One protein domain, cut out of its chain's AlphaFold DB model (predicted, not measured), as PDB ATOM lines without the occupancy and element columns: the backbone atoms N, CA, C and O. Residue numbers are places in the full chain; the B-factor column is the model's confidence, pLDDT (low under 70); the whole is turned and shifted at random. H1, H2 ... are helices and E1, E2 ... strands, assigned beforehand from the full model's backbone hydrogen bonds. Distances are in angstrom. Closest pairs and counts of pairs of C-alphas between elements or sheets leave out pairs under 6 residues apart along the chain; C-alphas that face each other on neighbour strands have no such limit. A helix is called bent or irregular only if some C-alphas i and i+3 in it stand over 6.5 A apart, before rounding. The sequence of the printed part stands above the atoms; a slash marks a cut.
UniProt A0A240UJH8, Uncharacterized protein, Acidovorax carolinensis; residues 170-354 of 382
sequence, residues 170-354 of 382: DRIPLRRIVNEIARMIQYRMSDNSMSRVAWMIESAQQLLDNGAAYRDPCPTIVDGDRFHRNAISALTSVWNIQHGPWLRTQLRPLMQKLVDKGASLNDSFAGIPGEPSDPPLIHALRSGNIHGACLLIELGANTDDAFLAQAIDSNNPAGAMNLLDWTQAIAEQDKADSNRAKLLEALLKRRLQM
ATOM      1  N   ASP A 170      33.057  15.551   7.269       67.00
ATOM      2  CA  ASP A 170      34.495  15.654   7.533       67.00
ATOM      3  C   ASP A 170      34.800  16.533   8.759       67.00
ATOM      4  O   ASP A 170      35.967  16.703   9.105       67.00
ATOM      5  N   ARG A 171      33.762  17.072   9.424       74.12
ATOM      6  CA  ARG A 171      33.890  18.016  10.549       74.12
ATOM      7  C   ARG A 171      34.273  17.381  11.887       74.12
ATOM      8  O   ARG A 171      34.609  18.079  12.839       74.12
ATOM      9  N   ILE A 172      34.140  16.064  11.990       84.56
ATOM     10  CA  ILE A 172      34.469  15.311  13.199       84.56
ATOM     11  C   ILE A 172      35.341  14.135  12.775       84.56
ATOM     12  O   ILE A 172      34.903  13.363  11.911       84.56
ATOM     13  N   PRO A 173      36.524  13.940  13.386       89.50
ATOM     14  CA  PRO A 173      37.428  12.848  13.036       89.50
ATOM     15  C   PRO A 173      36.712  11.494  13.054       89.50
ATOM     16  O   PRO A 173      36.775  10.744  12.081       89.50
ATOM     17  N   LEU A 174      35.926  11.226  14.105       91.44
ATOM     18  CA  LEU A 174      35.165   9.985  14.237       91.44
ATOM     19  C   LEU A 174      34.173   9.759  13.081       91.44
ATOM     20  O   LEU A 174      34.065   8.647  12.570       91.44
ATOM     21  N   ARG A 175      33.457  10.796  12.631       86.56
ATOM     22  CA  ARG A 175      32.514  10.650  11.507       86.56
ATOM     23  C   ARG A 175      33.256  10.395  10.204       86.56
ATOM     24  O   ARG A 175      32.836   9.546   9.422       86.56
ATOM     25  N   ARG A 176      34.372  11.088   9.987       87.56
ATOM     26  CA  ARG A 176      35.204  10.899   8.801       87.56
ATOM     27  C   ARG A 176      35.698   9.458   8.691       87.56
ATOM     28  O   ARG A 176      35.511   8.838   7.646       87.56
ATOM     29  N   ILE A 177      36.262   8.912   9.769       91.56
ATOM     30  CA  ILE A 177      36.773   7.537   9.762       91.56
ATOM     31  C   ILE A 177      35.650   6.510   9.612       91.56
ATOM     32  O   ILE A 177      35.796   5.569   8.838       91.56
ATOM     33  N   VAL A 178      34.498   6.727  10.250       91.12
ATOM     34  CA  VAL A 178      33.315   5.869  10.094       91.12
ATOM     35  C   VAL A 178      32.800   5.864   8.653       91.12
ATOM     36  O   VAL A 178      32.513   4.797   8.114       91.12
ATOM     37  N   ASN A 179      32.712   7.026   8.004       87.38
ATOM     38  CA  ASN A 179      32.280   7.112   6.609       87.38
ATOM     39  C   ASN A 179      33.278   6.440   5.660       87.38
ATOM     40  O   ASN A 179      32.870   5.803   4.692       87.38
ATOM     41  N   GLU A 180      34.575   6.555   5.934       90.62
ATOM     42  CA  GLU A 180      35.597   5.891   5.129       90.62
ATOM     43  C   GLU A 180      35.576   4.366   5.334       90.62
ATOM     44  O   GLU A 180      35.700   3.630   4.357       90.62
ATOM     45  N   ILE A 181      35.319   3.878   6.560       92.69
ATOM     46  CA  ILE A 181      35.053   2.451   6.818       92.69
ATOM     47  C   ILE A 181      33.844   2.011   5.988       92.69
ATOM     48  O   ILE A 181      33.963   1.077   5.201       92.69
ATOM     49  N   ALA A 182      32.712   2.714   6.100       90.06
ATOM     50  CA  ALA A 182      31.486   2.412   5.359       90.06
ATOM     51  C   ALA A 182      31.719   2.352   3.837       90.06
ATOM     52  O   ALA A 182      31.269   1.428   3.162       90.06
ATOM     53  N   ARG A 183      32.496   3.300   3.300       89.44
ATOM     54  CA  ARG A 183      32.883   3.325   1.885       89.44
ATOM     55  C   ARG A 183      33.714   2.102   1.502       89.44
ATOM     56  O   ARG A 183      33.496   1.536   0.439       89.44
ATOM     57  N   MET A 184      34.679   1.699   2.329       91.69
ATOM     58  CA  MET A 184      35.543   0.553   2.032       91.69
ATOM     59  C   MET A 184      34.789  -0.780   2.076       91.69
ATOM     60  O   MET A 184      34.983  -1.608   1.188       91.69
ATOM     61  N   ILE A 185      33.907  -0.975   3.061       91.00
ATOM     62  CA  ILE A 185      33.181  -2.242   3.266       91.00
ATOM     63  C   ILE A 185      32.060  -2.478   2.244       91.00
ATOM     64  O   ILE A 185      31.591  -3.609   2.097       91.00
ATOM     65  N   GLN A 186      31.639  -1.430   1.529       87.88
ATOM     66  CA  GLN A 186      30.708  -1.533   0.406       87.88
ATOM     67  C   GLN A 186      31.323  -2.295  -0.780       87.88
ATOM     68  O   GLN A 186      30.616  -2.985  -1.517       87.88
ATOM     69  N   TYR A 187      32.641  -2.202  -0.969       89.75
ATOM     70  CA  TYR A 187      33.350  -2.872  -2.057       89.75
ATOM     71  C   TYR A 187      33.905  -4.231  -1.621       89.75
ATOM     72  O   TYR A 187      34.017  -4.542  -0.435       89.75
ATOM     73  N   ARG A 188      34.269  -5.068  -2.599       86.88
ATOM     74  CA  ARG A 188      35.024  -6.295  -2.322       86.88
ATOM     75  C   ARG A 188      36.412  -5.910  -1.808       86.88
ATOM     76  O   ARG A 188      37.138  -5.183  -2.485       86.88
ATOM     77  N   MET A 189      36.771  -6.400  -0.628       92.31
ATOM     78  CA  MET A 189      38.018  -6.066   0.054       92.31
ATOM     79  C   MET A 189      39.073  -7.149  -0.179       92.31
ATOM     80  O   MET A 189      38.795  -8.341  -0.069       92.31
ATOM     81  N   SER A 190      40.298  -6.723  -0.483       93.94
ATOM     82  CA  SER A 190      41.494  -7.568  -0.380       93.94
ATOM     83  C   SER A 190      41.948  -7.700   1.078       93.94
ATOM     84  O   SER A 190      41.543  -6.891   1.914       93.94
ATOM     85  N   ASP A 191      42.860  -8.628   1.372       93.00
ATOM     86  CA  ASP A 191      43.446  -8.783   2.715       93.00
ATOM     87  C   ASP A 191      44.057  -7.472   3.233       93.00
ATOM     88  O   ASP A 191      43.797  -7.053   4.359       93.00
ATOM     89  N   ASN A 192      44.770  -6.737   2.370       92.38
ATOM     90  CA  ASN A 192      45.308  -5.414   2.708       92.38
ATOM     91  C   ASN A 192      44.205  -4.407   3.068       92.38
ATOM     92  O   ASN A 192      44.376  -3.580   3.963       92.38
ATOM     93  N   SER A 193      43.063  -4.468   2.377       92.69
ATOM     94  CA  SER A 193      41.918  -3.597   2.664       92.69
ATOM     95  C   SER A 193      41.250  -3.976   3.985       92.69
ATOM     96  O   SER A 193      40.854  -3.088   4.735       92.69
ATOM     97  N   MET A 194      41.179  -5.271   4.306       93.75
ATOM     98  CA  MET A 194      40.658  -5.765   5.582       93.75
ATOM     99  C   MET A 194      41.539  -5.324   6.758       93.75
ATOM    100  O   MET A 194      41.015  -4.777   7.728       93.75
ATOM    101  N   SER A 195      42.866  -5.460   6.654       94.69
ATOM    102  CA  SER A 195      43.807  -4.953   7.668       94.69
ATOM    103  C   SER A 195      43.665  -3.444   7.866       94.69
ATOM    104  O   SER A 195      43.588  -2.962   8.993       94.69
ATOM    105  N   ARG A 196      43.532  -2.693   6.766       93.44
ATOM    106  CA  ARG A 196      43.302  -1.246   6.817       93.44
ATOM    107  C   ARG A 196      41.992  -0.888   7.524       93.44
ATOM    108  O   ARG A 196      41.986   0.036   8.332       93.44
ATOM    109  N   VAL A 197      40.902  -1.611   7.261       93.94
ATOM    110  CA  VAL A 197      39.624  -1.412   7.966       93.94
ATOM    111  C   VAL A 197      39.758  -1.737   9.455       93.94
ATOM    112  O   VAL A 197      39.240  -0.985  10.273       93.94
ATOM    113  N   ALA A 198      40.489  -2.791   9.829       95.31
ATOM    114  CA  ALA A 198      40.736  -3.116  11.235       95.31
ATOM    115  C   ALA A 198      41.486  -1.985  11.968       95.31
ATOM    116  O   ALA A 198      41.052  -1.549  13.034       95.31
ATOM    117  N   TRP A 199      42.534  -1.422  11.357       95.38
ATOM    118  CA  TRP A 199      43.238  -0.247  11.887       95.38
ATOM    119  C   TRP A 199      42.339   0.986  12.004       95.38
ATOM    120  O   TRP A 199      42.414   1.746  12.973       95.38
ATOM    121  N   MET A 200      41.445   1.184  11.038       95.56
ATOM    122  CA  MET A 200      40.482   2.276  11.106       95.56
ATOM    123  C   MET A 200      39.480   2.092  12.248       95.56
ATOM    124  O   MET A 200      39.153   3.050  12.948       95.56
ATOM    125  N   ILE A 201      39.018   0.862  12.472       95.75
ATOM    126  CA  ILE A 201      38.139   0.517  13.591       95.75
ATOM    127  C   ILE A 201      38.837   0.795  14.926       95.75
ATOM    128  O   ILE A 201      38.234   1.401  15.810       95.75
ATOM    129  N   GLU A 202      40.102   0.402  15.069       96.50
ATOM    130  CA  GLU A 202      40.883   0.666  16.279       96.50
ATOM    131  C   GLU A 202      41.060   2.173  16.522       96.50
ATOM    132  O   GLU A 202      40.782   2.667  17.615       96.50
ATOM    133  N   SER A 203      41.406   2.936  15.483       95.62
ATOM    134  CA  SER A 203      41.533   4.398  15.573       95.62
ATOM    135  C   SER A 203      40.204   5.065  15.967       95.62
ATOM    136  O   SER A 203      40.173   5.965  16.806       95.62
ATOM    137  N   ALA A 204      39.074   4.596  15.424       95.44
ATOM    138  CA  ALA A 204      37.742   5.076  15.801       95.44
ATOM    139  C   ALA A 204      37.409   4.773  17.274       95.44
ATOM    140  O   ALA A 204      36.832   5.611  17.971       95.44
ATOM    141  N   GLN A 205      37.802   3.597  17.769       96.38
ATOM    142  CA  GLN A 205      37.632   3.229  19.173       96.38
ATOM    143  C   GLN A 205      38.458   4.114  20.109       96.38
ATOM    144  O   GLN A 205      37.923   4.547  21.129       96.38
ATOM    145  N   GLN A 206      39.707   4.423  19.751       96.56
ATOM    146  CA  GLN A 206      40.569   5.326  20.520       96.56
ATOM    147  C   GLN A 206      39.999   6.750  20.578       96.56
ATOM    148  O   GLN A 206      40.002   7.379  21.637       96.56
ATOM    149  N   LEU A 207      39.458   7.252  19.461       95.69
ATOM    150  CA  LEU A 207      38.765   8.543  19.423       95.69
ATOM    151  C   LEU A 207      37.579   8.570  20.397       95.69
ATOM    152  O   LEU A 207      37.435   9.513  21.175       95.69
ATOM    153  N   LEU A 208      36.750   7.523  20.397       95.56
ATOM    154  CA  LEU A 208      35.629   7.400  21.332       95.56
ATOM    155  C   LEU A 208      36.094   7.355  22.793       95.56
ATOM    156  O   LEU A 208      35.500   8.029  23.638       95.56
ATOM    157  N   ASP A 209      37.156   6.609  23.099       96.38
ATOM    158  CA  ASP A 209      37.715   6.530  24.458       96.38
ATOM    159  C   ASP A 209      38.185   7.893  24.973       96.38
ATOM    160  O   ASP A 209      38.094   8.169  26.165       96.38
ATOM    161  N   ASN A 210      38.584   8.783  24.064       96.38
ATOM    162  CA  ASN A 210      39.026  10.138  24.382       96.38
ATOM    163  C   ASN A 210      37.910  11.192  24.257       96.38
ATOM    164  O   ASN A 210      38.175  12.389  24.318       96.38
ATOM    165  N   GLY A 211      36.647  10.775  24.122       95.12
ATOM    166  CA  GLY A 211      35.500  11.688  24.146       95.12
ATOM    167  C   GLY A 211      35.137  12.299  22.791       95.12
ATOM    168  O   GLY A 211      34.529  13.371  22.750       95.12
ATOM    169  N   ALA A 212      35.474  11.637  21.680       93.00
ATOM    170  CA  ALA A 212      34.930  12.005  20.376       93.00
ATOM    171  C   ALA A 212      33.394  11.955  20.379       93.00
ATOM    172  O   ALA A 212      32.777  10.985  20.831       93.00
ATOM    173  N   ALA A 213      32.782  12.985  19.813       89.56
ATOM    174  CA  ALA A 213      31.363  13.078  19.561       89.56
ATOM    175  C   ALA A 213      30.996  12.137  18.414       89.56
ATOM    176  O   ALA A 213      31.579  12.174  17.330       89.56
ATOM    177  N   TYR A 214      29.993  11.300  18.648       86.50
ATOM    178  CA  TYR A 214      29.421  10.425  17.626       86.50
ATOM    179  C   TYR A 214      28.188  11.040  16.948       86.50
ATOM    180  O   TYR A 214      27.774  10.568  15.888       86.50
ATOM    181  N   ARG A 215      27.614  12.101  17.536       80.12
ATOM    182  CA  ARG A 215      26.558  12.922  16.930       80.12
ATOM    183  C   ARG A 215      27.174  14.166  16.306       80.12
ATOM    184  O   ARG A 215      28.081  14.765  16.879       80.12
ATOM    185  N   ASP A 216      26.656  14.560  15.149       70.75
ATOM    186  CA  ASP A 216      27.030  15.832  14.535       70.75
ATOM    187  C   ASP A 216      26.445  16.998  15.354       70.75
ATOM    188  O   ASP A 216      25.221  17.022  15.530       70.75
ATOM    189  N   PRO A 217      27.252  17.958  15.851       63.34
ATOM    190  CA  PRO A 217      26.723  19.174  16.459       63.34
ATOM    191  C   PRO A 217      26.021  20.076  15.430       63.34
ATOM    192  O   PRO A 217      25.263  20.965  15.813       63.34
ATOM    193  N   CYS A 218      26.244  19.861  14.131       62.66
ATOM    194  CA  CYS A 218      25.617  20.584  13.035       62.66
ATOM    195  C   CYS A 218      24.711  19.641  12.227       62.66
ATOM    196  O   CYS A 218      25.185  19.034  11.265       62.66
ATOM    197  N   PRO A 219      23.418  19.508  12.571       67.25
ATOM    198  CA  PRO A 219      22.500  18.725  11.750       67.25
ATOM    199  C   PRO A 219      22.477  19.260  10.319       67.25
ATOM    200  O   PRO A 219      22.497  20.474  10.098       67.25
ATOM    201  N   THR A 220      22.399  18.355   9.347       66.88
ATOM    202  CA  THR A 220      22.078  18.742   7.974       66.88
ATOM    203  C   THR A 220      20.631  19.215   7.965       66.88
ATOM    204  O   THR A 220      19.766  18.523   8.494       66.88
ATOM    205  N   ILE A 221      20.367  20.385   7.387       68.50
ATOM    206  CA  ILE A 221      19.000  20.869   7.192       68.50
ATOM    207  C   ILE A 221      18.596  20.525   5.761       68.50
ATOM    208  O   ILE A 221      19.229  21.010   4.824       68.50
ATOM    209  N   VAL A 222      17.578  19.685   5.600       68.62
ATOM    210  CA  VAL A 222      16.960  19.378   4.302       68.62
ATOM    211  C   VAL A 222      15.478  19.701   4.439       68.62
ATOM    212  O   VAL A 222      14.839  19.222   5.365       68.62
ATOM    213  N   ASP A 223      14.963  20.590   3.588       75.31
ATOM    214  CA  ASP A 223      13.559  21.038   3.597       75.31
ATOM    215  C   ASP A 223      13.044  21.573   4.952       75.31
ATOM    216  O   ASP A 223      11.859  21.527   5.256       75.31
ATOM    217  N   GLY A 224      13.944  22.135   5.770       76.12
ATOM    218  CA  GLY A 224      13.626  22.683   7.096       76.12
ATOM    219  C   GLY A 224      13.772  21.684   8.247       76.12
ATOM    220  O   GLY A 224      13.913  22.108   9.396       76.12
ATOM    221  N   ASP A 225      13.865  20.390   7.944       64.00
ATOM    222  CA  ASP A 225      14.065  19.340   8.935       64.00
ATOM    223  C   ASP A 225      15.550  19.131   9.243       64.00
ATOM    224  O   ASP A 225      16.422  19.174   8.371       64.00
ATOM    225  N   ARG A 226      15.849  18.930  10.531       61.59
ATOM    226  CA  ARG A 226      17.209  18.721  11.040       61.59
ATOM    227  C   ARG A 226      17.518  17.238  11.111       61.59
ATOM    228  O   ARG A 226      16.918  16.508  11.894       61.59
ATOM    229  N   PHE A 227      18.543  16.826  10.381       65.69
ATOM    230  CA  PHE A 227      18.950  15.437  10.295       65.69
ATOM    231  C   PHE A 227      20.347  15.230  10.865       65.69
ATOM    232  O   PHE A 227      21.335  15.820  10.416       65.69
ATOM    233  N   HIS A 228      20.434  14.354  11.862       63.81
ATOM    234  CA  HIS A 228      21.698  13.907  12.427       63.81
ATOM    235  C   HIS A 228      22.016  12.517  11.879       63.81
ATOM    236  O   HIS A 228      21.405  11.530  12.274       63.81
ATOM    237  N   ARG A 229      23.015  12.406  10.995       70.56
ATOM    238  CA  ARG A 229      23.547  11.085  10.631       70.56
ATOM    239  C   ARG A 229      24.355  10.539  11.806       70.56
ATOM    240  O   ARG A 229      25.490  10.979  12.024       70.56
ATOM    241  N   ASN A 230      23.790   9.568  12.513       77.38
ATOM    242  CA  ASN A 230      24.523   8.765  13.483       77.38
ATOM    243  C   ASN A 230      25.594   7.915  12.761       77.38
ATOM    244  O   ASN A 230      25.381   7.422  11.651       77.38
ATOM    245  N   ALA A 231      26.756   7.747  13.395       83.88
ATOM    246  CA  ALA A 231      27.822   6.849  12.957       83.88
ATOM    247  C   ALA A 231      27.330   5.406  12.738       83.88
ATOM    248  O   ALA A 231      27.763   4.753  11.792       83.88
ATOM    249  N   ILE A 232      26.393   4.929  13.567       87.44
ATOM    250  CA  ILE A 232      25.812   3.581  13.454       87.44
ATOM    251  C   ILE A 232      25.181   3.371  12.077       87.44
ATOM    252  O   ILE A 232      25.521   2.410  11.396       87.44
ATOM    253  N   SER A 233      24.327   4.297  11.634       82.31
ATOM    254  CA  SER A 233      23.617   4.176  10.358       82.31
ATOM    255  C   SER A 233      24.583   4.120   9.171       82.31
ATOM    256  O   SER A 233      24.354   3.378   8.222       82.31
ATOM    257  N   ALA A 234      25.692   4.869   9.228       83.62
ATOM    258  CA  ALA A 234      26.739   4.798   8.209       83.62
ATOM    259  C   ALA A 234      27.472   3.447   8.233       83.62
ATOM    260  O   ALA A 234      27.751   2.889   7.177       83.62
ATOM    261  N   LEU A 235      27.755   2.906   9.421       87.25
ATOM    262  CA  LEU A 235      28.445   1.628   9.563       87.25
ATOM    263  C   LEU A 235      27.601   0.430   9.161       87.25
ATOM    264  O   LEU A 235      28.207  -0.594   8.903       87.25
ATOM    265  N   THR A 236      26.268   0.499   9.133       82.38
ATOM    266  CA  THR A 236      25.407  -0.677   8.889       82.38
ATOM    267  C   THR A 236      24.636  -0.639   7.578       82.38
ATOM    268  O   THR A 236      23.994  -1.632   7.234       82.38
ATOM    269  N   SER A 237      24.687   0.472   6.843       76.56
ATOM    270  CA  SER A 237      23.838   0.671   5.671       76.56
ATOM    271  C   SER A 237      24.162  -0.292   4.527       76.56
ATOM    272  O   SER A 237      23.269  -0.958   3.997       76.56
ATOM    273  N   VAL A 238      25.444  -0.419   4.175       75.31
ATOM    274  CA  VAL A 238      25.869  -1.186   2.998       75.31
ATOM    275  C   VAL A 238      27.100  -2.027   3.314       75.31
ATOM    276  O   VAL A 238      28.209  -1.506   3.408       75.31
ATOM    277  N   TRP A 239      26.918  -3.341   3.475       85.12
ATOM    278  CA  TRP A 239      28.024  -4.300   3.585       85.12
ATOM    279  C   TRP A 239      28.060  -5.183   2.354       85.12
ATOM    280  O   TRP A 239      27.033  -5.700   1.915       85.12
ATOM    281  N   ASN A 240      29.260  -5.448   1.850       80.94
ATOM    282  CA  ASN A 240      29.434  -6.548   0.924       80.94
ATOM    283  C   ASN A 240      29.163  -7.882   1.646       80.94
ATOM    284  O   ASN A 240      29.846  -8.229   2.616       80.94
ATOM    285  N   ILE A 241      28.189  -8.648   1.143       83.38
ATOM    286  CA  ILE A 241      27.738  -9.919   1.734       83.38
ATOM    287  C   ILE A 241      28.903 -10.905   1.925       83.38
ATOM    288  O   ILE A 241      28.938 -11.614   2.930       83.38
ATOM    289  N   GLN A 242      29.901 -10.905   1.030       86.69
ATOM    290  CA  GLN A 242      31.059 -11.808   1.106       86.69
ATOM    291  C   GLN A 242      31.892 -11.606   2.379       86.69
ATOM    292  O   GLN A 242      32.493 -12.555   2.877       86.69
ATOM    293  N   HIS A 243      31.912 -10.389   2.929       89.94
ATOM    294  CA  HIS A 243      32.682 -10.050   4.126       89.94
ATOM    295  C   HIS A 243      31.811  -9.937   5.385       89.94
ATOM    296  O   HIS A 243      32.335  -9.662   6.464       89.94
ATOM    297  N   GLY A 244      30.501 -10.184   5.280       90.12
ATOM    298  CA  GLY A 244      29.529 -10.008   6.363       90.12
ATOM    299  C   GLY A 244      29.912 -10.674   7.696       90.12
ATOM    300  O   GLY A 244      29.879  -9.992   8.724       90.12
ATOM    301  N   PRO A 245      30.322 -11.961   7.725       93.12
ATOM    302  CA  PRO A 245      30.747 -12.617   8.962       93.12
ATOM    303  C   PRO A 245      31.937 -11.928   9.639       93.12
ATOM    304  O   PRO A 245      31.909 -11.698  10.847       93.12
ATOM    305  N   TRP A 246      32.964 -11.562   8.866       94.38
ATOM    306  CA  TRP A 246      34.150 -10.881   9.388       94.38
ATOM    307  C   TRP A 246      33.808  -9.471   9.876       94.38
ATOM    308  O   TRP A 246      34.168  -9.110  10.995       94.38
ATOM    309  N   LEU A 247      33.039  -8.710   9.087       93.44
ATOM    310  CA  LEU A 247      32.589  -7.361   9.437       93.44
ATOM    311  C   LEU A 247      31.791  -7.343  10.738       93.44
ATOM    312  O   LEU A 247      32.057  -6.508  11.597       93.44
ATOM    313  N   ARG A 248      30.874  -8.299  10.930       94.12
ATOM    314  CA  ARG A 248      30.103  -8.431  12.175       94.12
ATOM    315  C   ARG A 248      31.006  -8.601  13.393       94.12
ATOM    316  O   ARG A 248      30.743  -7.995  14.428       94.12
ATOM    317  N   THR A 249      32.062  -9.404  13.281       95.31
ATOM    318  CA  THR A 249      33.019  -9.614  14.377       95.31
ATOM    319  C   THR A 249      33.848  -8.361  14.643       95.31
ATOM    320  O   THR A 249      33.970  -7.952  15.795       95.31
ATOM    321  N   GLN A 250      34.380  -7.727  13.595       95.69
ATOM    322  CA  GLN A 250      35.274  -6.575  13.741       95.69
ATOM    323  C   GLN A 250      34.552  -5.292  14.169       95.69
ATOM    324  O   GLN A 250      35.088  -4.523  14.961       95.69
ATOM    325  N   LEU A 251      33.334  -5.046  13.676       95.44
ATOM    326  CA  LEU A 251      32.580  -3.830  13.994       95.44
ATOM    327  C   LEU A 251      31.874  -3.894  15.351       95.44
ATOM    328  O   LEU A 251      31.574  -2.839  15.909       95.44
ATOM    329  N   ARG A 252      31.632  -5.090  15.912       96.44
ATOM    330  CA  ARG A 252      30.904  -5.246  17.184       96.44
ATOM    331  C   ARG A 252      31.469  -4.377  18.318       96.44
ATOM    332  O   ARG A 252      30.666  -3.665  18.917       96.44
ATOM    333  N   PRO A 253      32.784  -4.367  18.623       97.19
ATOM    334  CA  PRO A 253      33.303  -3.568  19.735       97.19
ATOM    335  C   PRO A 253      33.102  -2.062  19.526       97.19
ATOM    336  O   PRO A 253      32.732  -1.347  20.456       97.19
ATOM    337  N   LEU A 254      33.284  -1.581  18.290       95.88
ATOM    338  CA  LEU A 254      33.055  -0.180  17.941       95.88
ATOM    339  C   LEU A 254      31.573   0.196  18.074       95.88
ATOM    340  O   LEU A 254      31.252   1.230  18.654       95.88
ATOM    341  N   MET A 255      30.669  -0.648  17.569       95.56
ATOM    342  CA  MET A 255      29.230  -0.407  17.658       95.56
ATOM    343  C   MET A 255      28.718  -0.452  19.098       95.56
ATOM    344  O   MET A 255      27.950   0.426  19.477       95.56
ATOM    345  N   GLN A 256      29.184  -1.401  19.916       96.38
ATOM    346  CA  GLN A 256      28.850  -1.444  21.342       96.38
ATOM    347  C   GLN A 256      29.287  -0.151  22.038       96.38
ATOM    348  O   GLN A 256      28.478   0.493  22.694       96.38
ATOM    349  N   LYS A 257      30.524   0.306  21.800       96.00
ATOM    350  CA  LYS A 257      31.042   1.551  22.384       96.00
ATOM    351  C   LYS A 257      30.237   2.789  21.966       96.00
ATOM    352  O   LYS A 257      30.087   3.720  22.756       96.00
ATOM    353  N   LEU A 258      29.718   2.825  20.735       94.94
ATOM    354  CA  LEU A 258      28.801   3.880  20.290       94.94
ATOM    355  C   LEU A 258      27.487   3.840  21.088       94.94
ATOM    356  O   LEU A 258      27.059   4.879  21.595       94.94
ATOM    357  N   VAL A 259      26.876   2.660  21.225       94.62
ATOM    358  CA  VAL A 259      25.632   2.457  21.990       94.62
ATOM    359  C   VAL A 259      25.816   2.828  23.460       94.62
ATOM    360  O   VAL A 259      25.005   3.579  23.996       94.62
ATOM    361  N   ASP A 260      26.920   2.413  24.083       94.69
ATOM    362  CA  ASP A 260      27.250   2.730  25.479       94.69
ATOM    363  C   ASP A 260      27.385   4.244  25.715       94.69
ATOM    364  O   ASP A 260      27.118   4.745  26.806       94.69
ATOM    365  N   LYS A 261      27.759   5.005  24.677       93.06
ATOM    366  CA  LYS A 261      27.787   6.476  24.706       93.06
ATOM    367  C   LYS A 261      26.449   7.133  24.350       93.06
ATOM    368  O   LYS A 261      26.378   8.360  24.250       93.06
ATOM    369  N   GLY A 262      25.385   6.355  24.171       92.31
ATOM    370  CA  GLY A 262      24.031   6.831  23.890       92.31
ATOM    371  C   GLY A 262      23.710   7.000  22.404       92.31
ATOM    372  O   GLY A 262      22.765   7.720  22.057       92.31
ATOM    373  N   ALA A 263      24.486   6.392  21.503       90.62
ATOM    374  CA  ALA A 263      24.101   6.312  20.099       90.62
ATOM    375  C   ALA A 263      22.866   5.419  19.962       90.62
ATOM    376  O   ALA A 263      22.890   4.248  20.335       90.62
ATOM    377  N   SER A 264      21.782   5.972  19.423       90.56
ATOM    378  CA  SER A 264      20.544   5.223  19.231       90.56
ATOM    379  C   SER A 264      20.659   4.331  17.997       90.56
ATOM    380  O   SER A 264      21.065   4.771  16.918       90.56
ATOM    381  N   LEU A 265      20.294   3.060  18.169       91.12
ATOM    382  CA  LEU A 265      20.211   2.065  17.096       91.12
ATOM    383  C   LEU A 265      18.984   2.271  16.198       91.12
ATOM    384  O   LEU A 265      18.879   1.616  15.163       91.12
ATOM    385  N   ASN A 266      18.079   3.168  16.598       87.81
ATOM    386  CA  ASN A 266      16.790   3.403  15.956       87.81
ATOM    387  C   ASN A 266      16.711   4.797  15.314       87.81
ATOM    388  O   ASN A 266      15.687   5.142  14.738       87.81
ATOM    389  N   ASP A 267      17.779   5.600  15.403       84.44
ATOM    390  CA  ASP A 267      17.823   6.921  14.776       84.44
ATOM    391  C   ASP A 267      17.865   6.763  13.258       84.44
ATOM    392  O   ASP A 267      18.856   6.290  12.686       84.44
ATOM    393  N   SER A 268      16.778   7.172  12.613       72.62
ATOM    394  CA  SER A 268      16.613   7.030  11.181       72.62
ATOM    395  C   SER A 268      17.678   7.756  10.363       72.62
ATOM    396  O   SER A 268      18.127   8.864  10.669       72.62
ATOM    397  N   PHE A 269      18.066   7.124   9.258       68.00
ATOM    398  CA  PHE A 269      18.918   7.712   8.243       68.00
ATOM    399  C   PHE A 269      18.087   8.645   7.366       68.00
ATOM    400  O   PHE A 269      17.493   8.236   6.379       68.00
ATOM    401  N   ALA A 270      18.050   9.923   7.705       60.12
ATOM    402  CA  ALA A 270      17.579  10.939   6.779       60.12
ATOM    403  C   ALA A 270      18.788  11.575   6.101       60.12
ATOM    404  O   ALA A 270      19.584  12.273   6.732       60.12
ATOM    405  N   GLY A 271      18.993  11.258   4.830       57.66
ATOM    406  CA  GLY A 271      20.160  11.758   4.110       57.66
ATOM    407  C   GLY A 271      19.884  12.205   2.690       57.66
ATOM    408  O   GLY A 271      20.663  12.998   2.169       57.66
ATOM    409  N   ILE A 272      18.816  11.712   2.067       62.88
ATOM    410  CA  ILE A 272      18.528  11.981   0.664       62.88
ATOM    411  C   ILE A 272      17.069  12.445   0.580       62.88
ATOM    412  O   ILE A 272      16.187  11.692   0.995       62.88
ATOM    413  N   PRO A 273      16.803  13.678   0.107       63.16
ATOM    414  CA  PRO A 273      15.440  14.130  -0.145       63.16
ATOM    415  C   PRO A 273      14.707  13.102  -1.016       63.16
ATOM    416  O   PRO A 273      15.197  12.736  -2.085       63.16
ATOM    417  N   GLY A 274      13.559  12.618  -0.542       69.56
ATOM    418  CA  GLY A 274      12.759  11.596  -1.227       69.56
ATOM    419  C   GLY A 274      13.094  10.140  -0.883       69.56
ATOM    420  O   GLY A 274      12.344   9.257  -1.294       69.56
ATOM    421  N   GLU A 275      14.150   9.859  -0.109       66.31
ATOM    422  CA  GLU A 275      14.357   8.523   0.462       66.31
ATOM    423  C   GLU A 275      13.678   8.400   1.835       66.31
ATOM    424  O   GLU A 275      13.724   9.341   2.637       66.31
ATOM    425  N   PRO A 276      13.052   7.249   2.139       67.00
ATOM    426  CA  PRO A 276      12.461   7.012   3.446       67.00
ATOM    427  C   PRO A 276      13.532   7.096   4.537       67.00
ATOM    428  O   PRO A 276      14.636   6.560   4.408       67.00
ATOM    429  N   SER A 277      13.187   7.779   5.629       75.50
ATOM    430  CA  SER A 277      14.032   7.890   6.814       75.50
ATOM    431  C   SER A 277      14.019   6.563   7.572       75.50
ATOM    432  O   SER A 277      13.302   6.383   8.556       75.50
ATOM    433  N   ASP A 278      14.793   5.606   7.078       80.69
ATOM    434  CA  ASP A 278      14.821   4.259   7.628       80.69
ATOM    435  C   ASP A 278      15.730   4.179   8.858       80.69
ATOM    436  O   ASP A 278      16.899   4.585   8.792       80.69
ATOM    437  N   PRO A 279      15.263   3.578   9.964       85.88
ATOM    438  CA  PRO A 279      16.141   3.112  11.026       85.88
ATOM    439  C   PRO A 279      17.250   2.192  10.481       85.88
ATOM    440  O   PRO A 279      17.023   1.450   9.518       85.88
ATOM    441  N   PRO A 280      18.440   2.162  11.109       88.12
ATOM    442  CA  PRO A 280      19.566   1.326  10.690       88.12
ATOM    443  C   PRO A 280      19.200  -0.137  10.418       88.12
ATOM    444  O   PRO A 280      19.697  -0.721   9.455       88.12
ATOM    445  N   LEU A 281      18.320  -0.720  11.244       89.12
ATOM    446  CA  LEU A 281      17.875  -2.107  11.098       89.12
ATOM    447  C   LEU A 281      17.049  -2.312   9.825       89.12
ATOM    448  O   LEU A 281      17.313  -3.251   9.076       89.12
ATOM    449  N   ILE A 282      16.102  -1.411   9.549       84.38
ATOM    450  CA  ILE A 282      15.291  -1.434   8.325       84.38
ATOM    451  C   ILE A 282      16.183  -1.368   7.096       84.38
ATOM    452  O   ILE A 282      16.059  -2.179   6.180       84.38
ATOM    453  N   HIS A 283      17.101  -0.405   7.093       83.06
ATOM    454  CA  HIS A 283      17.976  -0.188   5.957       83.06
ATOM    455  C   HIS A 283      18.860  -1.416   5.698       83.06
ATOM    456  O   HIS A 283      18.984  -1.847   4.553       83.06
ATOM    457  N   ALA A 284      19.419  -2.026   6.753       86.88
ATOM    458  CA  ALA A 284      20.214  -3.248   6.638       86.88
ATOM    459  C   ALA A 284      19.402  -4.433   6.084       86.88
ATOM    460  O   ALA A 284      19.915  -5.205   5.279       86.88
ATOM    461  N   LEU A 285      18.133  -4.580   6.481       85.06
ATOM    462  CA  LEU A 285      17.253  -5.621   5.943       85.06
ATOM    463  C   LEU A 285      16.938  -5.381   4.461       85.06
ATOM    464  O   LEU A 285      17.082  -6.298   3.654       85.06
ATOM    465  N   ARG A 286      16.584  -4.146   4.081       78.44
ATOM    466  CA  ARG A 286      16.252  -3.791   2.691       78.44
ATOM    467  C   ARG A 286      17.447  -3.927   1.748       78.44
ATOM    468  O   ARG A 286      17.274  -4.325   0.600       78.44
ATOM    469  N   SER A 287      18.657  -3.640   2.229       77.69
ATOM    470  CA  SER A 287      19.892  -3.821   1.457       77.69
ATOM    471  C   SER A 287      20.384  -5.275   1.410       77.69
ATOM    472  O   SER A 287      21.409  -5.553   0.788       77.69
ATOM    473  N   GLY A 288      19.682  -6.217   2.056       82.94
ATOM    474  CA  GLY A 288      20.097  -7.620   2.148       82.94
ATOM    475  C   GLY A 288      21.314  -7.844   3.055       82.94
ATOM    476  O   GLY A 288      21.913  -8.922   3.048       82.94
ATOM    477  N   ASN A 289      21.697  -6.849   3.860       86.94
ATOM    478  CA  ASN A 289      22.792  -6.928   4.817       86.94
ATOM    479  C   ASN A 289      22.368  -7.673   6.095       86.94
ATOM    480  O   ASN A 289      22.272  -7.108   7.189       86.94
ATOM    481  N   ILE A 290      22.149  -8.983   5.970       89.06
ATOM    482  CA  ILE A 290      21.663  -9.817   7.076       89.06
ATOM    483  C   ILE A 290      22.641  -9.843   8.257       89.06
ATOM    484  O   ILE A 290      22.226  -9.861   9.414       89.06
ATOM    485  N   HIS A 291      23.948  -9.799   7.993       91.94
ATOM    486  CA  HIS A 291      24.957  -9.753   9.050       91.94
ATOM    487  C   HIS A 291      24.911  -8.443   9.848       91.94
ATOM    488  O   HIS A 291      25.025  -8.493  11.076       91.94
ATOM    489  N   GLY A 292      24.703  -7.305   9.180       91.69
ATOM    490  CA  GLY A 292      24.487  -6.013   9.831       91.69
ATOM    491  C   GLY A 292      23.185  -5.983  10.628       91.69
ATOM    492  O   GLY A 292      23.193  -5.572  11.785       91.69
ATOM    493  N   ALA A 293      22.094  -6.510  10.062       91.31
ATOM    494  CA  ALA A 293      20.810  -6.628  10.754       91.31
ATOM    495  C   ALA A 293      20.916  -7.488  12.026       91.31
ATOM    496  O   ALA A 293      20.480  -7.064  13.094       91.31
ATOM    497  N   CYS A 294      21.572  -8.653  11.946       92.56
ATOM    498  CA  CYS A 294      21.828  -9.500  13.115       92.56
ATOM    499  C   CYS A 294      22.598  -8.739  14.198       92.56
ATOM    500  O   CYS A 294      22.222  -8.798  15.363       92.56
ATOM    501  N   LEU A 295      23.661  -8.017  13.824       94.94
ATOM    502  CA  LEU A 295      24.451  -7.247  14.784       94.94
ATOM    503  C   LEU A 295      23.613  -6.157  15.463       94.94
ATOM    504  O   LEU A 295      23.687  -6.007  16.677       94.94
ATOM    505  N   LEU A 296      22.792  -5.429  14.705       94.62
ATOM    506  CA  LEU A 296      21.897  -4.405  15.246       94.62
ATOM    507  C   LEU A 296      20.886  -4.992  16.243       94.62
ATOM    508  O   LEU A 296      20.725  -4.442  17.330       94.62
ATOM    509  N   ILE A 297      20.256  -6.126  15.917       94.12
ATOM    510  CA  ILE A 297      19.318  -6.831  16.813       94.12
ATOM    511  C   ILE A 297      20.019  -7.272  18.102       94.12
ATOM    512  O   ILE A 297      19.501  -7.066  19.197       94.12
ATOM    513  N   GLU A 298      21.220  -7.839  17.984       94.44
ATOM    514  CA  GLU A 298      22.018  -8.274  19.136       94.44
ATOM    515  C   GLU A 298      22.432  -7.121  20.050       94.44
ATOM    516  O   GLU A 298      22.562  -7.318  21.255       94.44
ATOM    517  N   LEU A 299      22.639  -5.931  19.484       95.06
ATOM    518  CA  LEU A 299      22.933  -4.713  20.238       95.06
ATOM    519  C   LEU A 299      21.669  -4.050  20.811       95.06
ATOM    520  O   LEU A 299      21.777  -3.096  21.577       95.06
ATOM    521  N   GLY A 300      20.479  -4.563  20.485       94.50
ATOM    522  CA  GLY A 300      19.209  -4.104  21.037       94.50
ATOM    523  C   GLY A 300      18.450  -3.096  20.177       94.50
ATOM    524  O   GLY A 300      17.687  -2.303  20.727       94.50
ATOM    525  N   ALA A 301      18.635  -3.111  18.854       92.06
ATOM    526  CA  ALA A 301      17.769  -2.368  17.939       92.06
ATOM    527  C   ALA A 301      16.299  -2.787  18.118       92.06
ATOM    528  O   ALA A 301      16.012  -3.947  18.426       92.06
ATOM    529  N   ASN A 302      15.375  -1.842  17.935       88.69
ATOM    530  CA  ASN A 302      13.945  -2.097  18.062       88.69
ATOM    531  C   ASN A 302      13.469  -3.019  16.931       88.69
ATOM    532  O   ASN A 302      13.639  -2.703  15.754       88.69
ATOM    533  N   THR A 303      12.869  -4.149  17.294       86.75
ATOM    534  CA  THR A 303      12.301  -5.132  16.359       86.75
ATOM    535  C   THR A 303      10.786  -5.013  16.215       86.75
ATOM    536  O   THR A 303      10.208  -5.701  15.377       86.75
ATOM    537  N   ASP A 304      10.159  -4.154  17.019       77.62
ATOM    538  CA  ASP A 304       8.703  -4.056  17.154       77.62
ATOM    539  C   ASP A 304       8.137  -2.826  16.430       77.62
ATOM    540  O   ASP A 304       6.932  -2.579  16.464       77.62
ATOM    541  N   ASP A 305       8.993  -2.029  15.780       66.62
ATOM    542  CA  ASP A 305       8.546  -0.854  15.040       66.62
ATOM    543  C   ASP A 305       7.568  -1.272  13.939       66.62
ATOM    544  O   ASP A 305       7.920  -2.052  13.055       66.62
ATOM    545  N   ALA A 306       6.353  -0.716  13.943       54.81
ATOM    546  CA  ALA A 306       5.345  -0.937  12.898       54.81
ATOM    547  C   ALA A 306       5.884  -0.616  11.482       54.81
ATOM    548  O   ALA A 306       5.390  -1.126  10.477       54.81
ATOM    549  N   PHE A 307       6.957   0.178  11.414       54.56
ATOM    550  CA  PHE A 307       7.722   0.475  10.210       54.56
ATOM    551  C   PHE A 307       8.455  -0.747   9.621       54.56
ATOM    552  O   PHE A 307       8.654  -0.793   8.411       54.56
ATOM    553  N   LEU A 308       8.820  -1.762  10.422       59.66
ATOM    554  CA  LEU A 308       9.367  -3.039   9.930       59.66
ATOM    555  C   LEU A 308       8.363  -3.757   9.029       59.66
ATOM    556  O   LEU A 308       8.747  -4.237   7.968       59.66
ATOM    557  N   ALA A 309       7.086  -3.771   9.414       50.91
ATOM    558  CA  ALA A 309       6.026  -4.391   8.624       50.91
ATOM    559  C   ALA A 309       5.793  -3.656   7.288       50.91
ATOM    560  O   ALA A 309       5.641  -4.303   6.256       50.91
ATOM    561  N   GLN A 310       5.852  -2.315   7.279       52.88
ATOM    562  CA  GLN A 310       5.718  -1.503   6.057       52.88
ATOM    563  C   GLN A 310       6.969  -1.495   5.163       52.88
ATOM    564  O   GLN A 310       6.868  -1.466   3.942       52.88
ATOM    565  N   ALA A 311       8.175  -1.523   5.730       53.28
ATOM    566  CA  ALA A 311       9.412  -1.497   4.943       53.28
ATOM    567  C   ALA A 311       9.663  -2.797   4.159       53.28
ATOM    568  O   ALA A 311      10.469  -2.816   3.227       53.28
ATOM    569  N   ILE A 312       8.986  -3.866   4.566       54.56
ATOM    570  CA  ILE A 312       8.996  -5.189   3.953       54.56
ATOM    571  C   ILE A 312       7.912  -5.318   2.857       54.56
ATOM    572  O   ILE A 312       7.969  -6.232   2.034       54.56
ATOM    573  N   ASP A 313       6.962  -4.378   2.797       52.72
ATOM    574  CA  ASP A 313       5.695  -4.462   2.052       52.72
ATOM    575  C   ASP A 313       5.846  -4.590   0.522       52.72
ATOM    576  O   ASP A 313       4.948  -5.074  -0.156       52.72
ATOM    577  N   SER A 314       7.013  -4.275  -0.052       52.16
ATOM    578  CA  SER A 314       7.272  -4.521  -1.480       52.16
ATOM    579  C   SER A 314       7.539  -5.993  -1.834       52.16
ATOM    580  O   SER A 314       7.459  -6.342  -3.007       52.16
ATOM    581  N   ASN A 315       7.819  -6.857  -0.849       54.34
ATOM    582  CA  ASN A 315       8.055  -8.302  -1.012       54.34
ATOM    583  C   ASN A 315       7.413  -9.134   0.115       54.34
ATOM    584  O   ASN A 315       7.848 -10.254   0.398       54.34
ATOM    585  N   ASN A 316       6.419  -8.586   0.816       56.97
ATOM    586  CA  ASN A 316       5.861  -9.241   1.987       56.97
ATOM    587  C   ASN A 316       5.010 -10.450   1.558       56.97
ATOM    588  O   ASN A 316       4.059 -10.271   0.789       56.97
ATOM    589  N   PRO A 317       5.295 -11.683   2.019       56.47
ATOM    590  CA  PRO A 317       4.307 -12.747   1.940       56.47
ATOM    591  C   PRO A 317       3.037 -12.256   2.647       56.47
ATOM    592  O   PRO A 317       3.094 -11.796   3.788       56.47
ATOM    593  N   ALA A 318       1.905 -12.286   1.941       58.09
ATOM    594  CA  ALA A 318       0.640 -11.757   2.435       58.09
ATOM    595  C   ALA A 318       0.348 -12.266   3.862       58.09
ATOM    596  O   ALA A 318       0.139 -13.461   4.058       58.09
ATOM    597  N   GLY A 319       0.338 -11.357   4.845       61.84
ATOM    598  CA  GLY A 319      -0.081 -11.645   6.221       61.84
ATOM    599  C   GLY A 319       0.986 -11.578   7.322       61.84
ATOM    600  O   GLY A 319       0.613 -11.747   8.480       61.84
ATOM    601  N   ALA A 320       2.265 -11.302   7.038       60.59
ATOM    602  CA  ALA A 320       3.244 -11.107   8.116       60.59
ATOM    603  C   ALA A 320       2.997  -9.777   8.858       60.59
ATOM    604  O   ALA A 320       3.094  -8.702   8.261       60.59
ATOM    605  N   MET A 321       2.681  -9.846  10.157       64.06
ATOM    606  CA  MET A 321       2.359  -8.667  10.979       64.06
ATOM    607  C   MET A 321       3.586  -8.068  11.672       64.06
ATOM    608  O   MET A 321       3.546  -6.927  12.130       64.06
ATOM    609  N   ASN A 322       4.674  -8.829  11.772       70.69
ATOM    610  CA  ASN A 322       5.915  -8.415  12.415       70.69
ATOM    611  C   ASN A 322       7.138  -9.093  11.757       70.69
ATOM    612  O   ASN A 322       7.005  -9.988  10.919       70.69
ATOM    613  N   LEU A 323       8.349  -8.667  12.141       70.75
ATOM    614  CA  LEU A 323       9.604  -9.182  11.578       70.75
ATOM    615  C   LEU A 323       9.799 -10.690  11.826       70.75
ATOM    616  O   LEU A 323      10.391 -11.368  10.988       70.75
ATOM    617  N   LEU A 324       9.297 -11.229  12.942       72.44
ATOM    618  CA  LEU A 324       9.384 -12.658  13.243       72.44
ATOM    619  C   LEU A 324       8.533 -13.467  12.259       72.44
ATOM    620  O   LEU A 324       9.068 -14.375  11.623       72.44
ATOM    621  N   ASP A 325       7.268 -13.087  12.074       70.00
ATOM    622  CA  ASP A 325       6.348 -13.727  11.123       70.00
ATOM    623  C   ASP A 325       6.926 -13.685   9.707       70.00
ATOM    624  O   ASP A 325       6.901 -14.679   8.986       70.00
ATOM    625  N   TRP A 326       7.524 -12.551   9.330       71.88
ATOM    626  CA  TRP A 326       8.190 -12.405   8.042       71.88
ATOM    627  C   TRP A 326       9.376 -13.362   7.897       71.88
ATOM    628  O   TRP A 326       9.469 -14.094   6.912       71.88
ATOM    629  N   THR A 327      10.272 -13.409   8.892       68.75
ATOM    630  CA  THR A 327      11.416 -14.332   8.852       68.75
ATOM    631  C   THR A 327      10.992 -15.799   8.824       68.75
ATOM    632  O   THR A 327      11.662 -16.595   8.169       68.75
ATOM    633  N   GLN A 328       9.887 -16.156   9.488       69.81
ATOM    634  CA  GLN A 328       9.326 -17.508   9.486       69.81
ATOM    635  C   GLN A 328       8.686 -17.857   8.139       69.81
ATOM    636  O   GLN A 328       9.081 -18.848   7.530       69.81
ATOM    637  N   ALA A 329       7.795 -17.009   7.620       65.75
ATOM    638  CA  ALA A 329       7.139 -17.214   6.327       65.75
ATOM    639  C   ALA A 329       8.157 -17.346   5.185       65.75
ATOM    640  O   ALA A 329       8.023 -18.179   4.290       65.75
ATOM    641  N   ILE A 330       9.232 -16.561   5.241       62.31
ATOM    642  CA  ILE A 330      10.328 -16.659   4.283       62.31
ATOM    643  C   ILE A 330      11.182 -17.923   4.513       62.31
ATOM    644  O   ILE A 330      11.695 -18.491   3.546       62.31
ATOM    645  N   ALA A 331      11.372 -18.389   5.750       63.94
ATOM    646  CA  ALA A 331      12.082 -19.645   6.017       63.94
ATOM    647  C   ALA A 331      11.330 -20.878   5.476       63.94
ATOM    648  O   ALA A 331      11.969 -21.869   5.132       63.94
ATOM    649  N   GLU A 332      10.003 -20.802   5.365       67.81
ATOM    650  CA  GLU A 332       9.144 -21.877   4.853       67.81
ATOM    651  C   GLU A 332       9.105 -21.956   3.315       67.81
ATOM    652  O   GLU A 332       8.878 -23.031   2.762       67.81
ATOM    653  N   GLN A 333       9.348 -20.843   2.610       62.44
ATOM    654  CA  GLN A 333       9.191 -20.755   1.149       62.44
ATOM    655  C   GLN A 333      10.418 -21.176   0.321       62.44
ATOM    656  O   GLN A 333      10.287 -21.371  -0.885       62.44
ATOM    657  N   ASP A 334      11.607 -21.315   0.914       52.47
ATOM    658  CA  ASP A 334      12.841 -21.557   0.153       52.47
ATOM    659  C   ASP A 334      13.811 -22.479   0.902       52.47
ATOM    660  O   ASP A 334      13.785 -22.552   2.130       52.47
ATOM    661  N   LYS A 335      14.697 -23.171   0.174       51.47
ATOM    662  CA  LYS A 335      15.726 -24.061   0.744       51.47
ATOM    663  C   LYS A 335      16.619 -23.289   1.720       51.47
ATOM    664  O   LYS A 335      17.594 -22.688   1.289       51.47
ATOM    665  N   ALA A 336      16.275 -23.329   3.009       53.19
ATOM    666  CA  ALA A 336      17.053 -22.914   4.178       53.19
ATOM    667  C   ALA A 336      18.257 -22.007   3.858       53.19
ATOM    668  O   ALA A 336      19.413 -22.423   3.968       53.19
ATOM    669  N   ASP A 337      17.998 -20.761   3.453       75.00
ATOM    670  CA  ASP A 337      19.067 -19.774   3.337       75.00
ATOM    671  C   ASP A 337      19.652 -19.568   4.743       75.00
ATOM    672  O   ASP A 337      18.981 -19.084   5.659       75.00
ATOM    673  N   SER A 338      20.912 -19.976   4.921       80.81
ATOM    674  CA  SER A 338      21.667 -19.875   6.176       80.81
ATOM    675  C   SER A 338      21.576 -18.480   6.804       80.81
ATOM    676  O   SER A 338      21.644 -18.342   8.025       80.81
ATOM    677  N   ASN A 339      21.395 -17.433   5.997       79.50
ATOM    678  CA  ASN A 339      21.250 -16.071   6.494       79.50
ATOM    679  C   ASN A 339      19.918 -15.845   7.220       79.50
ATOM    680  O   ASN A 339      19.898 -15.195   8.265       79.50
ATOM    681  N   ARG A 340      18.823 -16.439   6.742       77.25
ATOM    682  CA  ARG A 340      17.497 -16.340   7.375       77.25
ATOM    683  C   ARG A 340      17.484 -17.016   8.739       77.25
ATOM    684  O   ARG A 340      17.008 -16.430   9.707       77.25
ATOM    685  N   ALA A 341      18.097 -18.197   8.835       83.00
ATOM    686  CA  ALA A 341      18.257 -18.905  10.103       83.00
ATOM    687  C   ALA A 341      19.030 -18.063  11.136       83.00
ATOM    688  O   ALA A 341      18.616 -17.984  12.288       83.00
ATOM    689  N   LYS A 342      20.099 -17.365  10.717       86.62
ATOM    690  CA  LYS A 342      20.858 -16.454  11.597       86.62
ATOM    691  C   LYS A 342      20.022 -15.268  12.075       86.62
ATOM    692  O   LYS A 342      20.158 -14.863  13.227       86.62
ATOM    693  N   LEU A 343      19.190 -14.700  11.201       86.00
ATOM    694  CA  LEU A 343      18.317 -13.583  11.562       86.00
ATOM    695  C   LEU A 343      17.260 -14.025  12.579       86.00
ATOM    696  O   LEU A 343      17.103 -13.378  13.612       86.00
ATOM    697  N   LEU A 344      16.608 -15.164  12.331       85.00
ATOM    698  CA  LEU A 344      15.655 -15.768  13.262       85.00
ATOM    699  C   LEU A 344      16.312 -16.077  14.615       85.00
ATOM    700  O   LEU A 344      15.760 -15.749  15.662       85.00
ATOM    701  N   GLU A 345      17.515 -16.651  14.608       88.06
ATOM    702  CA  GLU A 345      18.282 -16.919  15.825       88.06
ATOM    703  C   GLU A 345      18.573 -15.630  16.611       88.06
ATOM    704  O   GLU A 345      18.395 -15.604  17.830       88.06
ATOM    705  N   ALA A 346      18.982 -14.550  15.934       89.62
ATOM    706  CA  ALA A 346      19.228 -13.256  16.570       89.62
ATOM    707  C   ALA A 346      17.950 -12.679  17.208       89.62
ATOM    708  O   ALA A 346      17.995 -12.219  18.351       89.62
ATOM    709  N   LEU A 347      16.809 -12.763  16.514       88.94
ATOM    710  CA  LEU A 347      15.506 -12.321  17.027       88.94
ATOM    711  C   LEU A 347      15.067 -13.126  18.251       88.94
ATOM    712  O   LEU A 347      14.690 -12.551  19.271       88.94
ATOM    713  N   LEU A 348      15.160 -14.456  18.183       87.75
ATOM    714  CA  LEU A 348      14.803 -15.334  19.297       87.75
ATOM    715  C   LEU A 348      15.705 -15.089  20.511       87.75
ATOM    716  O   LEU A 348      15.202 -14.949  21.624       87.75
ATOM    717  N   LYS A 349      17.023 -14.959  20.308       90.19
ATOM    718  CA  LYS A 349      17.968 -14.598  21.376       90.19
ATOM    719  C   LYS A 349      17.602 -13.267  22.023       90.19
ATOM    720  O   LYS A 349      17.579 -13.178  23.249       90.19
ATOM    721  N   ARG A 350      17.272 -12.249  21.224       89.31
ATOM    722  CA  ARG A 350      16.862 -10.941  21.743       89.31
ATOM    723  C   ARG A 350      15.564 -11.029  22.545       89.31
ATOM    724  O   ARG A 350      15.490 -10.476  23.639       89.31
ATOM    725  N   ARG A 351      14.573 -11.776  22.058       86.62
ATOM    726  CA  ARG A 351      13.305 -12.002  22.766       86.62
ATOM    727  C   ARG A 351      13.506 -12.730  24.096       86.62
ATOM    728  O   ARG A 351      12.859 -12.382  25.079       86.62
ATOM    729  N   LEU A 352      14.418 -13.703  24.146       89.25
ATOM    730  CA  LEU A 352      14.789 -14.386  25.387       89.25
ATOM    731  C   LEU A 352      15.483 -13.440  26.378       89.25
ATOM    732  O   LEU A 352      15.206 -13.519  27.566       89.25
ATOM    733  N   GLN A 353      16.331 -12.521  25.903       89.12
ATOM    734  CA  GLN A 353      16.968 -11.499  26.749       89.12
ATOM    735  C   GLN A 353      15.984 -10.439  27.261       89.12
ATOM    736  O   GLN A 353      16.172  -9.905  28.349       89.12
ATOM    737  N   MET A 354      14.974 -10.096  26.458       85.31
ATOM    738  CA  MET A 354      13.951  -9.111  26.815       85.31
ATOM    739  C   MET A 354      12.801  -9.688  27.626       85.31
ATOM    740  O   MET A 354      12.102  -8.920  28.285       85.31
TER     741      MET A 354
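AT A GLANCE: This is residues 170 to 354 of the 382 residues of an uncharacterized protein of Acidovorax carolinensis (UniProt A0A240UJH8). Helical hairpins stand side by side in a row, H1 with H2, H3 with H4, H5 with H6 and H8 with H9, making two layers: H1, H3 and H5 follow one another along one, H2, H4, H6 and H9 along the other. H7 sits beyond H5, and the small strand hairpin of E1 and E2 reaches out at one side. You are looking at 185 printed residues with nine named helices and two named strands, in the order H1 H2 E1 E2 H3 H4 H5 H6 H7 H8 H9; the sheet E1 - E2 is antiparallel and the class is mostly helix. The whole is compact, with a radius of gyration of the C-alphas of 16.6 A and spans of 46 by 43 by 31 A.

HOW THE PARTS SIT: Start with H1, residues 173 to 186, and H2, residues 191 to 209, a hairpin at a shallow tilt of 27 degrees, its closest C-alphas, Leu 174 and Ala 204, 5.8 A apart. In the hairpin of E1, residues 220 to 222, and E2, residues 225 to 227, N 220 and O 227 are 2.9 A apart, within hydrogen-bond range. H3, residues 231 to 236, touches H1, closest at C-alphas 182 and 235, 5.2 A. H4, residues 241 to 260, touches H2 with residues 250 to 258 alone, closest at C-alphas 205 and 254, 5.8 A. H4 is irregular, with C-alphas 242 and 245 7.9 A apart, and has a kink of 58 degrees near residue 248. H5, residues 280 to 286, touches H3, closest at C-alphas 233 and 280, 5.0 A. H6, residues 290 to 298, forms a hairpin with H5 and touches H4, closest at C-alphas 244 and 291, 5.3 A. H7, residues 306 to 311, only just touches H5, with 3 pairs of C-alphas within 8 A, the closest Ile 282 and Leu 308, 6.3 A. H9, residues 338 to 354, forms a hairpin with H8, residues 323 to 333, and touches H6, closest at C-alphas 294 and 343, 5.6 A. Every O i to N i+4 pair is within hydrogen-bond range in H1, H2, H3 and H5 to H9, and 12 of 16 in H4.

IN THESE COORDINATES: Find C-alpha 173 at (37.428, 12.848, 13.036), where H1 begins its 20.3 A. H2 measures 27.2 A, H4 26.9 A and H9 24.5 A, ending at C-alpha 354, (13.951, -9.111, 26.815).

THE WHOLE: The farthest C-alphas, Asn 210 and Ala 318, are 49.3 A apart. The printed part has no cut; the links H4 to H5, residues 261 to 279, and H7 to H8 are long. Look for pLDDT under 70 at residues 305 to 321 and 327 to 336, among others.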